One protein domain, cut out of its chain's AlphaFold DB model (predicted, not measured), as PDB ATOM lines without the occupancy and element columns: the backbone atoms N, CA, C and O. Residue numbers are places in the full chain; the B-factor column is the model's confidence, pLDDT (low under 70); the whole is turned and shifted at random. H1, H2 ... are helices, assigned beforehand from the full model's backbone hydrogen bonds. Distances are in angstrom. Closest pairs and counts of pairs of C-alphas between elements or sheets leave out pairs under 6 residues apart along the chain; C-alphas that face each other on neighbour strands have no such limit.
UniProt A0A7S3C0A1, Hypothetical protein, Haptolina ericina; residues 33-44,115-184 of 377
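Overview. This is residues 33 to 44 and 115 to 184 of the 377 residues of the protein "Hypothetical protein" of Haptolina ericina (UniProt A0A7S3C0A1). One helix, H2, makes the core of a rounded domain, and the other four helices are set round it: H1 runs beside it the same way, short H3 packs on part of it, and H4 and H5 cross it from different sides. H4, the short link after it and H5 wrap round H2 like a C. The printed part has 82 residues with five named helices, H1, H2, H3, H4 and H5 in that order along the chain, and no named strand; its class is all helix. It is compact, with a radius of gyration of the C-alphas of 11.7 A, and spans 28 by 27 by 26 A.

Along the chain. Find C-alpha 33 at (-23.107, 22.093, 43.356); there H1 begins, residues 33 to 42, 14.0 A from first to last C-alpha. After the cut, look for C-alpha 115 at (-26.495, 30.981, 46.268), from which H2 runs through residues 115 to 128 for 19.7 A. H3 is residues 132 to 136, 6.0 A long. H4 is residues 144 to 157, 20.3 A long. H5 is residues 164 to 176, 18.4 A long, and ends at C-alpha 176, (-31.353, 19.811, 32.475).

Arrangement. Start from H2, the hub, which touches the four other helices. H1 touches it at a shallow tilt of 21 degrees, the same way; the closest C-alphas, of Leu 37 and Ala 120, are 6.3 A apart. H4 is about perpendicular to H2 at 79 degrees and touches its residues 118 to 122 alone, closest at the C-alphas of Ile 121 and Trp 151, 6.8 A. H5 touches H2 at 87 degrees, about perpendicular, with residues 170 to 174 alone; look at the C-alphas of Ala 123 and Leu 170, the closest, 6.0 A apart. H2 and H3 only just touch, with 3 pairs of C-alphas within 8 A, the closest those of Ala 124 and Ile 135 at 6.6 A. H3 also touches H4, where the C-alphas of Trp 132 and Ala 144 come closest, at 4.8 A. H4 and H5 are apart. The helix packing is mostly crossed, but only just: 1 of 3 touching pairs with a tilt is shallow. In H1, H2, H3 and H5 every O i to N i+4 pair is within hydrogen-bond range; in H4, 9 of 10 are.

Size, cuts and confidence. The two C-alphas farthest apart, of Gly 141 and Glu 164, are 31.0 A apart. Residues 45 to 114 are not printed, and C-alphas 44 and 115 stand 22.9 A apart across this cut. Of the links printed whole, H2 to H3 is tight, and H3 to H4 and H4 to H5 are short. Mean pLDDT of the printed part is 77.8; look for values under 70 at residues 42 to 44, 157, 159 to 162 and 177 to 184.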
ATOM      1  N   GLU A  33     -21.886  21.371  43.011       72.81
ATOM      2  CA  GLU A  33     -23.107  22.093  43.356       72.81
ATOM      3  C   GLU A  33     -24.253  21.733  42.415       72.81
ATOM      4  O   GLU A  33     -25.388  21.570  42.866       72.81
ATOM      5  N   PHE A  34     -23.957  21.546  41.127       73.88
ATOM      6  CA  PHE A  34     -24.934  21.098  40.143       73.88
ATOM      7  C   PHE A  34     -25.429  19.680  40.446       73.88
ATOM      8  O   PHE A  34     -26.636  19.449  40.477       73.88
ATOM      9  N   GLU A  35     -24.532  18.738  40.743       73.62
ATOM     10  CA  GLU A  35     -24.925  17.371  41.107       73.62
ATOM     11  C   GLU A  35     -25.664  17.312  42.454       73.62
ATOM     12  O   GLU A  35     -26.626  16.556  42.598       73.62
ATOM     13  N   TRP A  36     -25.297  18.157  43.426       80.81
ATOM     14  CA  TRP A  36     -26.067  18.303  44.666       80.81
ATOM     15  C   TRP A  36     -27.484  18.827  44.398       80.81
ATOM     16  O   TRP A  36     -28.458  18.259  44.898       80.81
ATOM     17  N   LEU A  37     -27.614  19.872  43.576       76.19
ATOM     18  CA  LEU A  37     -28.901  20.459  43.201       76.19
ATOM     19  C   LEU A  37     -29.762  19.457  42.428       76.19
ATOM     20  O   LEU A  37     -30.958  19.332  42.680       76.19
ATOM     21  N   LYS A  38     -29.151  18.695  41.528       72.12
ATOM     22  CA  LYS A  38     -29.804  17.629  40.779       72.12
ATOM     23  C   LYS A  38     -30.288  16.514  41.705       72.12
ATOM     24  O   LYS A  38     -31.439  16.104  41.603       72.12
ATOM     25  N   ALA A  39     -29.477  16.074  42.668       75.00
ATOM     26  CA  ALA A  39     -29.894  15.097  43.675       75.00
ATOM     27  C   ALA A  39     -31.044  15.620  44.557       75.00
ATOM     28  O   ALA A  39     -31.988  14.886  44.842       75.00
ATOM     29  N   TYR A  40     -30.996  16.895  44.947       78.56
ATOM     30  CA  TYR A  40     -32.069  17.585  45.664       78.56
ATOM     31  C   TYR A  40     -33.368  17.614  44.838       78.56
ATOM     32  O   TYR A  40     -34.445  17.268  45.318       78.56
ATOM     33  N   LEU A  41     -33.277  17.974  43.560       74.25
ATOM     34  CA  LEU A  41     -34.437  18.053  42.680       74.25
ATOM     35  C   LEU A  41     -34.988  16.669  42.317       74.25
ATOM     36  O   LEU A  41     -36.198  16.531  42.206       74.25
ATOM     37  N   ILE A  42     -34.167  15.631  42.187       69.50
ATOM     38  CA  ILE A  42     -34.627  14.282  41.818       69.50
ATOM     39  C   ILE A  42     -35.200  13.513  43.013       69.50
ATOM     40  O   ILE A  42     -36.041  12.641  42.812       69.50
ATOM     41  N   ARG A  43     -34.801  13.819  44.257       68.56
ATOM     42  CA  ARG A  43     -35.268  13.076  45.437       68.56
ATOM     43  C   ARG A  43     -36.799  13.107  45.530       68.56
ATOM     44  O   ARG A  43     -37.413  14.130  45.850       68.56
ATOM     45  N   ASP A  44     -37.406  11.965  45.218       54.06
ATOM     46  CA  ASP A  44     -38.849  11.784  45.207       54.06
ATOM     47  C   ASP A  44     -39.423  11.925  46.626       54.06
ATOM     48  O   ASP A  44     -38.837  11.427  47.593       54.06
ATOM     49  N   ASN A 115     -25.856  30.871  47.584       82.06
ATOM     50  CA  ASN A 115     -26.495  30.981  46.268       82.06
ATOM     51  C   ASN A 115     -27.075  29.627  45.800       82.06
ATOM     52  O   ASN A 115     -28.146  29.551  45.210       82.06
ATOM     53  N   THR A 116     -26.418  28.521  46.152       81.94
ATOM     54  CA  THR A 116     -26.904  27.160  45.878       81.94
ATOM     55  C   THR A 116     -28.197  26.815  46.611       81.94
ATOM     56  O   THR A 116     -29.088  26.198  46.026       81.94
ATOM     57  N   GLU A 117     -28.343  27.244  47.868       86.81
ATOM     58  CA  GLU A 117     -29.601  27.113  48.606       86.81
ATOM     59  C   GLU A 117     -30.705  27.964  47.963       86.81
ATOM     60  O   GLU A 117     -31.847  27.518  47.885       86.81
ATOM     61  N   ASP A 118     -30.382  29.160  47.466       88.62
ATOM     62  CA  ASP A 118     -31.348  30.031  46.786       88.62
ATOM     63  C   ASP A 118     -31.857  29.424  45.484       88.62
ATOM     64  O   ASP A 118     -33.067  29.405  45.244       88.62
ATOM     65  N   LEU A 119     -30.955  28.868  44.677       86.12
ATOM     66  CA  LEU A 119     -31.299  28.145  43.457       86.12
ATOM     67  C   LEU A 119     -32.153  26.915  43.755       86.12
ATOM     68  O   LEU A 119     -33.153  26.690  43.074       86.12
ATOM     69  N   ALA A 120     -31.822  26.161  44.808       85.25
ATOM     70  CA  ALA A 120     -32.635  25.035  45.254       85.25
ATOM     71  C   ALA A 120     -34.042  25.481  45.667       85.25
ATOM     72  O   ALA A 120     -35.020  24.847  45.279       85.25
ATOM     73  N   ILE A 121     -34.170  26.593  46.397       87.62
ATOM     74  CA  ILE A 121     -35.470  27.153  46.783       87.62
ATOM     75  C   ILE A 121     -36.260  27.600  45.549       87.62
ATOM     76  O   ILE A 121     -37.441  27.276  45.443       87.62
ATOM     77  N   LEU A 122     -35.637  28.319  44.614       86.56
ATOM     78  CA  LEU A 122     -36.293  28.814  43.400       86.56
ATOM     79  C   LEU A 122     -36.766  27.667  42.500       86.56
ATOM     80  O   LEU A 122     -37.942  27.622  42.130       86.56
ATOM     81  N   ALA A 123     -35.894  26.696  42.225       83.25
ATOM     82  CA  ALA A 123     -36.226  25.517  41.432       83.25
ATOM     83  C   ALA A 123     -37.274  24.632  42.132       83.25
ATOM     84  O   ALA A 123     -38.198  24.133  41.489       83.25
ATOM     85  N   ALA A 124     -37.203  24.475  43.460       84.38
ATOM     86  CA  ALA A 124     -38.203  23.719  44.210       84.38
ATOM     87  C   ALA A 124     -39.575  24.389  44.196       84.38
ATOM     88  O   ALA A 124     -40.574  23.713  43.966       84.38
ATOM     89  N   VAL A 125     -39.653  25.702  44.427       86.62
ATOM     90  CA  VAL A 125     -40.934  26.417  44.385       86.62
ATOM     91  C   VAL A 125     -41.536  26.347  42.984       86.62
ATOM     92  O   VAL A 125     -42.744  26.152  42.860       86.62
ATOM     93  N   ARG A 126     -40.709  26.411  41.935       83.25
ATOM     94  CA  ARG A 126     -41.159  26.218  40.553       83.25
ATOM     95  C   ARG A 126     -41.706  24.803  40.305       83.25
ATOM     96  O   ARG A 126     -42.719  24.674  39.630       83.25
ATOM     97  N   ARG A 127     -41.079  23.774  40.892       78.25
ATOM     98  CA  ARG A 127     -41.424  22.350  40.715       78.25
ATOM     99  C   ARG A 127     -42.582  21.839  41.570       78.25
ATOM    100  O   ARG A 127     -43.286  20.946  41.139       78.25
ATOM    101  N   ILE A 128     -42.703  22.267  42.825       78.62
ATOM    102  CA  ILE A 128     -43.674  21.706  43.789       78.62
ATOM    103  C   ILE A 128     -44.538  22.779  44.465       78.62
ATOM    104  O   ILE A 128     -45.391  22.457  45.296       78.62
ATOM    105  N   GLY A 129     -44.343  24.056  44.128       83.38
ATOM    106  CA  GLY A 129     -45.068  25.176  44.723       83.38
ATOM    107  C   GLY A 129     -44.617  25.508  46.149       83.38
ATOM    108  O   GLY A 129     -43.501  25.214  46.574       83.38
ATOM    109  N   THR A 130     -45.507  26.118  46.931       86.81
ATOM    110  CA  THR A 130     -45.228  26.661  48.276       86.81
ATOM    111  C   THR A 130     -45.208  25.603  49.390       86.81
ATOM    112  O   THR A 130     -45.550  25.871  50.544       86.81
ATOM    113  N   GLN A 131     -44.769  24.382  49.077       85.50
ATOM    114  CA  GLN A 131     -44.640  23.274  50.030       85.50
ATOM    115  C   GLN A 131     -43.401  23.452  50.930       85.50
ATOM    116  O   GLN A 131     -42.459  22.662  50.901       85.50
ATOM    117  N   TRP A 132     -43.396  24.495  51.766       87.69
ATOM    118  CA  TRP A 132     -42.245  24.899  52.588       87.69
ATOM    119  C   TRP A 132     -41.643  23.793  53.465       87.69
ATOM    120  O   TRP A 132     -40.416  23.699  53.502       87.69
ATOM    121  N   PRO A 133     -42.434  22.940  54.152       84.50
ATOM    122  CA  PRO A 133     -41.874  21.847  54.947       84.50
ATOM    123  C   PRO A 133     -41.080  20.852  54.097       84.50
ATOM    124  O   PRO A 133     -40.027  20.383  54.512       84.50
ATOM    125  N   ARG A 134     -41.547  20.588  52.873       82.62
ATOM    126  CA  ARG A 134     -40.920  19.654  51.936       82.62
ATOM    127  C   ARG A 134     -39.639  20.211  51.321       82.62
ATOM    128  O   ARG A 134     -38.685  19.463  51.121       82.62
ATOM    129  N   ILE A 135     -39.613  21.514  51.052       85.38
ATOM    130  CA  ILE A 135     -38.416  22.229  50.588       85.38
ATOM    131  C   ILE A 135     -37.369  22.273  51.711       85.38
ATOM    132  O   ILE A 135     -36.196  21.998  51.473       85.38
ATOM    133  N   ALA A 136     -37.795  22.556  52.947       87.00
ATOM    134  CA  ALA A 136     -36.912  22.650  54.109       87.00
ATOM    135  C   ALA A 136     -36.336  21.301  54.562       87.00
ATOM    136  O   ALA A 136     -35.191  21.262  54.995       87.00
ATOM    137  N   ALA A 137     -37.075  20.194  54.421       83.94
ATOM    138  CA  ALA A 137     -36.595  18.852  54.779       83.94
ATOM    139  C   ALA A 137     -35.308  18.441  54.041       83.94
ATOM    140  O   ALA A 137     -34.572  17.569  54.494       83.94
ATOM    141  N   GLN A 138     -35.040  19.073  52.903       76.69
ATOM    142  CA  GLN A 138     -33.902  18.787  52.040       76.69
ATOM    143  C   GLN A 138     -32.768  19.820  52.198       76.69
ATOM    144  O   GLN A 138     -31.709  19.665  51.598       76.69
ATOM    145  N   LEU A 139     -32.975  20.852  53.026       83.56
ATOM    146  CA  LEU A 139     -31.989  21.876  53.366       83.56
ATOM    147  C   LEU A 139     -31.552  21.686  54.831       83.56
ATOM    148  O   LEU A 139     -32.280  22.082  55.750       83.56
ATOM    149  N   PRO A 140     -30.385  21.066  55.093       79.50
ATOM    150  CA  PRO A 140     -29.979  20.728  56.451       79.50
ATOM    151  C   PRO A 140     -29.850  21.988  57.314       79.50
ATOM    152  O   PRO A 140     -29.182  22.956  56.961       79.50
ATOM    153  N   GLY A 141     -30.514  21.987  58.471       81.50
ATOM    154  CA  GLY A 141     -30.477  23.113  59.407       81.50
ATOM    155  C   GLY A 141     -31.357  24.311  59.028       81.50
ATOM    156  O   GLY A 141     -31.333  25.320  59.738       81.50
ATOM    157  N   ARG A 142     -32.170  24.218  57.966       86.31
ATOM    158  CA  ARG A 142     -33.152  25.248  57.597       86.31
ATOM    159  C   ARG A 142     -34.560  24.849  58.032       86.31
ATOM    160  O   ARG A 142     -34.989  23.713  57.897       86.31
ATOM    161  N   THR A 143     -35.308  25.819  58.550       88.69
ATOM    162  CA  THR A 143     -36.728  25.650  58.905       88.69
ATOM    163  C   THR A 143     -37.635  26.107  57.763       88.69
ATOM    164  O   THR A 143     -37.274  27.045  57.050       88.69
ATOM    165  N   ALA A 144     -38.842  25.546  57.657       87.00
ATOM    166  CA  ALA A 144     -39.846  25.936  56.657       87.00
ATOM    167  C   ALA A 144     -40.122  27.454  56.621       87.00
ATOM    168  O   ALA A 144     -40.207  28.046  55.546       87.00
ATOM    169  N   ASP A 145     -40.186  28.110  57.784       84.44
ATOM    170  CA  ASP A 145     -40.378  29.562  57.859       84.44
ATOM    171  C   ASP A 145     -39.165  30.354  57.367       84.44
ATOM    172  O   ASP A 145     -39.318  31.390  56.719       84.44
ATOM    173  N   ALA A 146     -37.953  29.865  57.632       86.94
ATOM    174  CA  ALA A 146     -36.731  30.478  57.119       86.94
ATOM    175  C   ALA A 146     -36.687  30.412  55.585       86.94
ATOM    176  O   ALA A 146     -36.376  31.420  54.954       86.94
ATOM    177  N   VAL A 147     -37.072  29.273  55.001       88.69
ATOM    178  CA  VAL A 147     -37.169  29.074  53.545       88.69
ATOM    179  C   VAL A 147     -38.215  30.001  52.925       88.69
ATOM    180  O   VAL A 147     -37.908  30.716  51.976       88.69
ATOM    181  N   ARG A 148     -39.423  30.073  53.499       86.69
ATOM    182  CA  ARG A 148     -40.482  30.988  53.038       86.69
ATOM    183  C   ARG A 148     -40.025  32.447  53.062       86.69
ATOM    184  O   ARG A 148     -40.207  33.187  52.099       86.69
ATOM    185  N   ASN A 149     -39.400  32.864  54.163       89.69
ATOM    186  CA  ASN A 149     -38.874  34.219  54.309       89.69
ATOM    187  C   ASN A 149     -37.736  34.507  53.329       89.69
ATOM    188  O   ASN A 149     -37.630  35.634  52.846       89.69
ATOM    189  N   ARG A 150     -36.885  33.513  53.047       89.06
ATOM    190  CA  ARG A 150     -35.821  33.635  52.049       89.06
ATOM    191  C   ARG A 150     -36.412  33.808  50.656       89.06
ATOM    192  O   ARG A 150     -36.063  34.772  49.987       89.06
ATOM    193  N   TRP A 151     -37.375  32.972  50.280       89.94
ATOM    194  CA  TRP A 151     -38.069  33.063  48.998       89.94
ATOM    195  C   TRP A 151     -38.726  34.435  48.769       89.94
ATOM    196  O   TRP A 151     -38.493  35.049  47.733       89.94
ATOM    197  N   HIS A 152     -39.430  34.996  49.763       85.88
ATOM    198  CA  HIS A 152     -40.002  36.351  49.654       85.88
ATOM    199  C   HIS A 152     -38.958  37.451  49.391       85.88
ATOM    200  O   HIS A 152     -39.293  38.504  48.846       85.88
ATOM    201  N   ARG A 153     -37.707  37.255  49.829       85.69
ATOM    202  CA  ARG A 153     -36.601  38.179  49.530       85.69
ATOM    203  C   ARG A 153     -36.055  37.940  48.128       85.69
ATOM    204  O   ARG A 153     -35.805  38.911  47.423       85.69
ATOM    205  N   LEU A 154     -35.935  36.678  47.718       86.62
ATOM    206  CA  LEU A 154     -35.479  36.305  46.377       86.62
ATOM    207  C   LEU A 154     -36.419  36.829  45.288       86.62
ATOM    208  O   LEU A 154     -35.942  37.353  44.290       86.62
ATOM    209  N   GLN A 155     -37.736  36.814  45.510       81.19
ATOM    210  CA  GLN A 155     -38.699  37.392  44.561       81.19
ATOM    211  C   GLN A 155     -38.439  38.870  44.238       81.19
ATOM    212  O   GLN A 155     -38.747  39.317  43.139       81.19
ATOM    213  N   LYS A 156     -37.894  39.634  45.194       75.06
ATOM    214  CA  LYS A 156     -37.746  41.093  45.085       75.06
ATOM    215  C   LYS A 156     -36.366  41.553  44.622       75.06
ATOM    216  O   LYS A 156     -36.221  42.730  44.320       75.06
ATOM    217  N   GLY A 157     -35.365  40.675  44.631       69.00
ATOM    218  CA  GLY A 157     -33.974  41.082  44.404       69.00
ATOM    219  C   GLY A 157     -33.074  40.038  43.752       69.00
ATOM    220  O   GLY A 157     -31.908  40.332  43.529       69.00
ATOM    221  N   HIS A 158     -33.573  38.838  43.448       74.25
ATOM    222  CA  HIS A 158     -32.790  37.830  42.739       74.25
ATOM    223  C   HIS A 158     -33.050  37.910  41.231       74.25
ATOM    224  O   HIS A 158     -34.203  38.010  40.812       74.25
ATOM    225  N   ALA A 159     -31.996  37.805  40.414       66.50
ATOM    226  CA  ALA A 159     -32.095  37.850  38.947       66.50
ATOM    227  C   ALA A 159     -33.032  36.763  38.377       66.50
ATOM    228  O   ALA A 159     -33.721  36.979  37.386       66.50
ATOM    229  N   LEU A 160     -33.114  35.615  39.062       62.12
ATOM    230  CA  LEU A 160     -34.034  34.508  38.755       62.12
ATOM    231  C   LEU A 160     -35.357  34.545  39.547       62.12
ATOM    232  O   LEU A 160     -35.982  33.508  39.754       62.12
ATOM    233  N   GLY A 161     -35.736  35.704  40.086       66.75
ATOM    234  CA  GLY A 161     -36.988  35.899  40.819       66.75
ATOM    235  C   GLY A 161     -38.217  35.899  39.901       66.75
ATOM    236  O   GLY A 161     -38.311  35.132  38.950       66.75
ATOM    237  N   ASP A 162     -39.177  36.792  40.151       69.75
ATOM    238  CA  ASP A 162     -40.434  36.867  39.383       69.75
ATOM    239  C   ASP A 162     -40.295  37.401  37.935       69.75
ATOM    240  O   ASP A 162     -41.301  37.670  37.276       69.75
ATOM    241  N   SER A 163     -39.069  37.535  37.420       78.19
ATOM    242  CA  SER A 163     -38.807  37.885  36.021       78.19
ATOM    243  C   SER A 163     -39.151  36.723  35.081       78.19
ATOM    244  O   SER A 163     -38.925  35.558  35.405       78.19
ATOM    245  N   GLU A 164     -39.669  37.033  33.893       70.81
ATOM    246  CA  GLU A 164     -39.965  36.049  32.843       70.81
ATOM    247  C   GLU A 164     -38.701  35.315  32.366       70.81
ATOM    248  O   GLU A 164     -38.691  34.088  32.260       70.81
ATOM    249  N   GLU A 165     -37.599  36.045  32.191       73.19
ATOM    250  CA  GLU A 165     -36.286  35.488  31.842       73.19
ATOM    251  C   GLU A 165     -35.760  34.562  32.947       73.19
ATOM    252  O   GLU A 165     -35.222  33.487  32.677       73.19
ATOM    253  N   GLY A 166     -35.991  34.942  34.208       73.69
ATOM    254  CA  GLY A 166     -35.636  34.146  35.377       73.69
ATOM    255  C   GLY A 166     -36.413  32.834  35.457       73.69
ATOM    256  O   GLY A 166     -35.829  31.776  35.693       73.69
ATOM    257  N   ARG A 167     -37.722  32.887  35.192       74.62
ATOM    258  CA  ARG A 167     -38.596  31.705  35.129       74.62
ATOM    259  C   ARG A 167     -38.165  30.747  34.017       74.62
ATOM    260  O   ARG A 167     -38.059  29.554  34.271       74.62
ATOM    261  N   SER A 168     -37.841  31.269  32.833       74.06
ATOM    262  CA  SER A 168     -37.359  30.470  31.697       74.06
ATOM    263  C   SER A 168     -36.006  29.800  31.977       74.06
ATOM    264  O   SER A 168     -35.816  28.616  31.694       74.06
ATOM    265  N   ALA A 169     -35.075  30.511  32.621       78.94
ATOM    266  CA  ALA A 169     -33.793  29.940  33.037       78.94
ATOM    267  C   ALA A 169     -33.954  28.836  34.101       78.94
ATOM    268  O   ALA A 169     -33.260  27.817  34.042       78.94
ATOM    269  N   LEU A 170     -34.891  28.995  35.044       77.81
ATOM    270  CA  LEU A 170     -35.228  27.953  36.021       77.81
ATOM    271  C   LEU A 170     -35.879  26.730  35.362       77.81
ATOM    272  O   LEU A 170     -35.559  25.603  35.738       77.81
ATOM    273  N   ASP A 171     -36.738  26.926  34.363       75.62
ATOM    274  CA  ASP A 171     -37.343  25.827  33.602       75.62
ATOM    275  C   ASP A 171     -36.284  25.049  32.805       75.62
ATOM    276  O   ASP A 171     -36.275  23.817  32.815       75.62
ATOM    277  N   GLY A 172     -35.321  25.752  32.200       77.12
ATOM    278  CA  GLY A 172     -34.159  25.132  31.560       77.12
ATOM    279  C   GLY A 172     -33.297  24.321  32.535       77.12
ATOM    280  O   GLY A 172     -32.828  23.236  32.190       77.12
ATOM    281  N   LEU A 173     -33.129  24.803  33.771       78.81
ATOM    282  CA  LEU A 173     -32.398  24.103  34.831       78.81
ATOM    283  C   LEU A 173     -33.124  22.835  35.306       78.81
ATOM    284  O   LEU A 173     -32.484  21.799  35.507       78.81
ATOM    285  N   LEU A 174     -34.448  22.899  35.465       78.62
ATOM    286  CA  LEU A 174     -35.278  21.741  35.809       78.62
ATOM    287  C   LEU A 174     -35.195  20.667  34.720       78.62
ATOM    288  O   LEU A 174     -34.915  19.505  35.026       78.62
ATOM    289  N   LEU A 175     -35.309  21.077  33.455       77.31
ATOM    290  CA  LEU A 175     -35.195  20.179  32.310       77.31
ATOM    291  C   LEU A 175     -33.795  19.545  32.215       77.31
ATOM    292  O   LEU A 175     -33.675  18.335  32.021       77.31
ATOM    293  N   ALA A 176     -32.728  20.322  32.428       73.75
ATOM    294  CA  ALA A 176     -31.353  19.811  32.475       73.75
ATOM    295  C   ALA A 176     -31.113  18.839  33.647       73.75
ATOM    296  O   ALA A 176     -30.262  17.949  33.562       73.75
ATOM    297  N   SER A 177     -31.883  18.984  34.727       69.94
ATOM    298  CA  SER A 177     -31.858  18.090  35.889       69.94
ATOM    299  C   SER A 177     -32.685  16.813  35.683       69.94
ATOM    300  O   SER A 177     -32.685  15.956  36.563       69.94
ATOM    301  N   GLY A 178     -33.358  16.653  34.537       64.12
ATOM    302  CA  GLY A 178     -34.219  15.501  34.247       64.12
ATOM    303  C   GLY A 178     -35.553  15.530  34.996       64.12
ATOM    304  O   GLY A 178     -36.172  14.489  35.185       64.12
ATOM    305  N   VAL A 179     -35.970  16.709  35.460       66.88
ATOM    306  CA  VAL A 179     -37.283  16.934  36.061       66.88
ATOM    307  C   VAL A 179     -38.188  17.503  34.978       66.88
ATOM    308  O   VAL A 179     -37.912  18.587  34.464       66.88
ATOM    309  N   ASP A 180     -39.262  16.787  34.642       58.25
ATOM    310  CA  ASP A 180     -40.190  17.227  33.601       58.25
ATOM    311  C   ASP A 180     -40.804  18.602  33.950       58.25
ATOM    312  O   ASP A 180     -41.448  18.748  34.998       58.25
ATOM    313  N   PRO A 181     -40.630  19.622  33.086       53.44
ATOM    314  CA  PRO A 181     -41.151  20.974  33.299       53.44
ATOM    315  C   PRO A 181     -42.673  21.078  33.108       53.44
ATOM    316  O   PRO A 181     -43.262  22.109  33.423       53.44
ATOM    317  N   GLU A 182     -43.325  20.014  32.631       54.03
ATOM    318  CA  GLU A 182     -44.778  19.924  32.435       54.03
ATOM    319  C   GLU A 182     -45.551  19.567  33.717       54.03
ATOM    320  O   GLU A 182     -46.738  19.242  33.668       54.03
ATOM    321  N   TRP A 183     -44.909  19.644  34.888       59.56
ATOM    322  CA  TRP A 183     -45.616  19.528  36.158       59.56
ATOM    323  C   TRP A 183     -46.583  20.706  36.329       59.56
ATOM    324  O   TRP A 183     -46.224  21.801  36.762       59.56
ATOM    325  N   VAL A 184     -47.839  20.464  35.971       55.03
ATOM    326  CA  VAL A 184     -48.968  21.345  36.240       55.03
ATOM    327  C   VAL A 184     -49.609  20.856  37.543       55.03
ATOM    328  O   VAL A 184     -49.997  19.686  37.621       55.03
TER     329      VAL A 184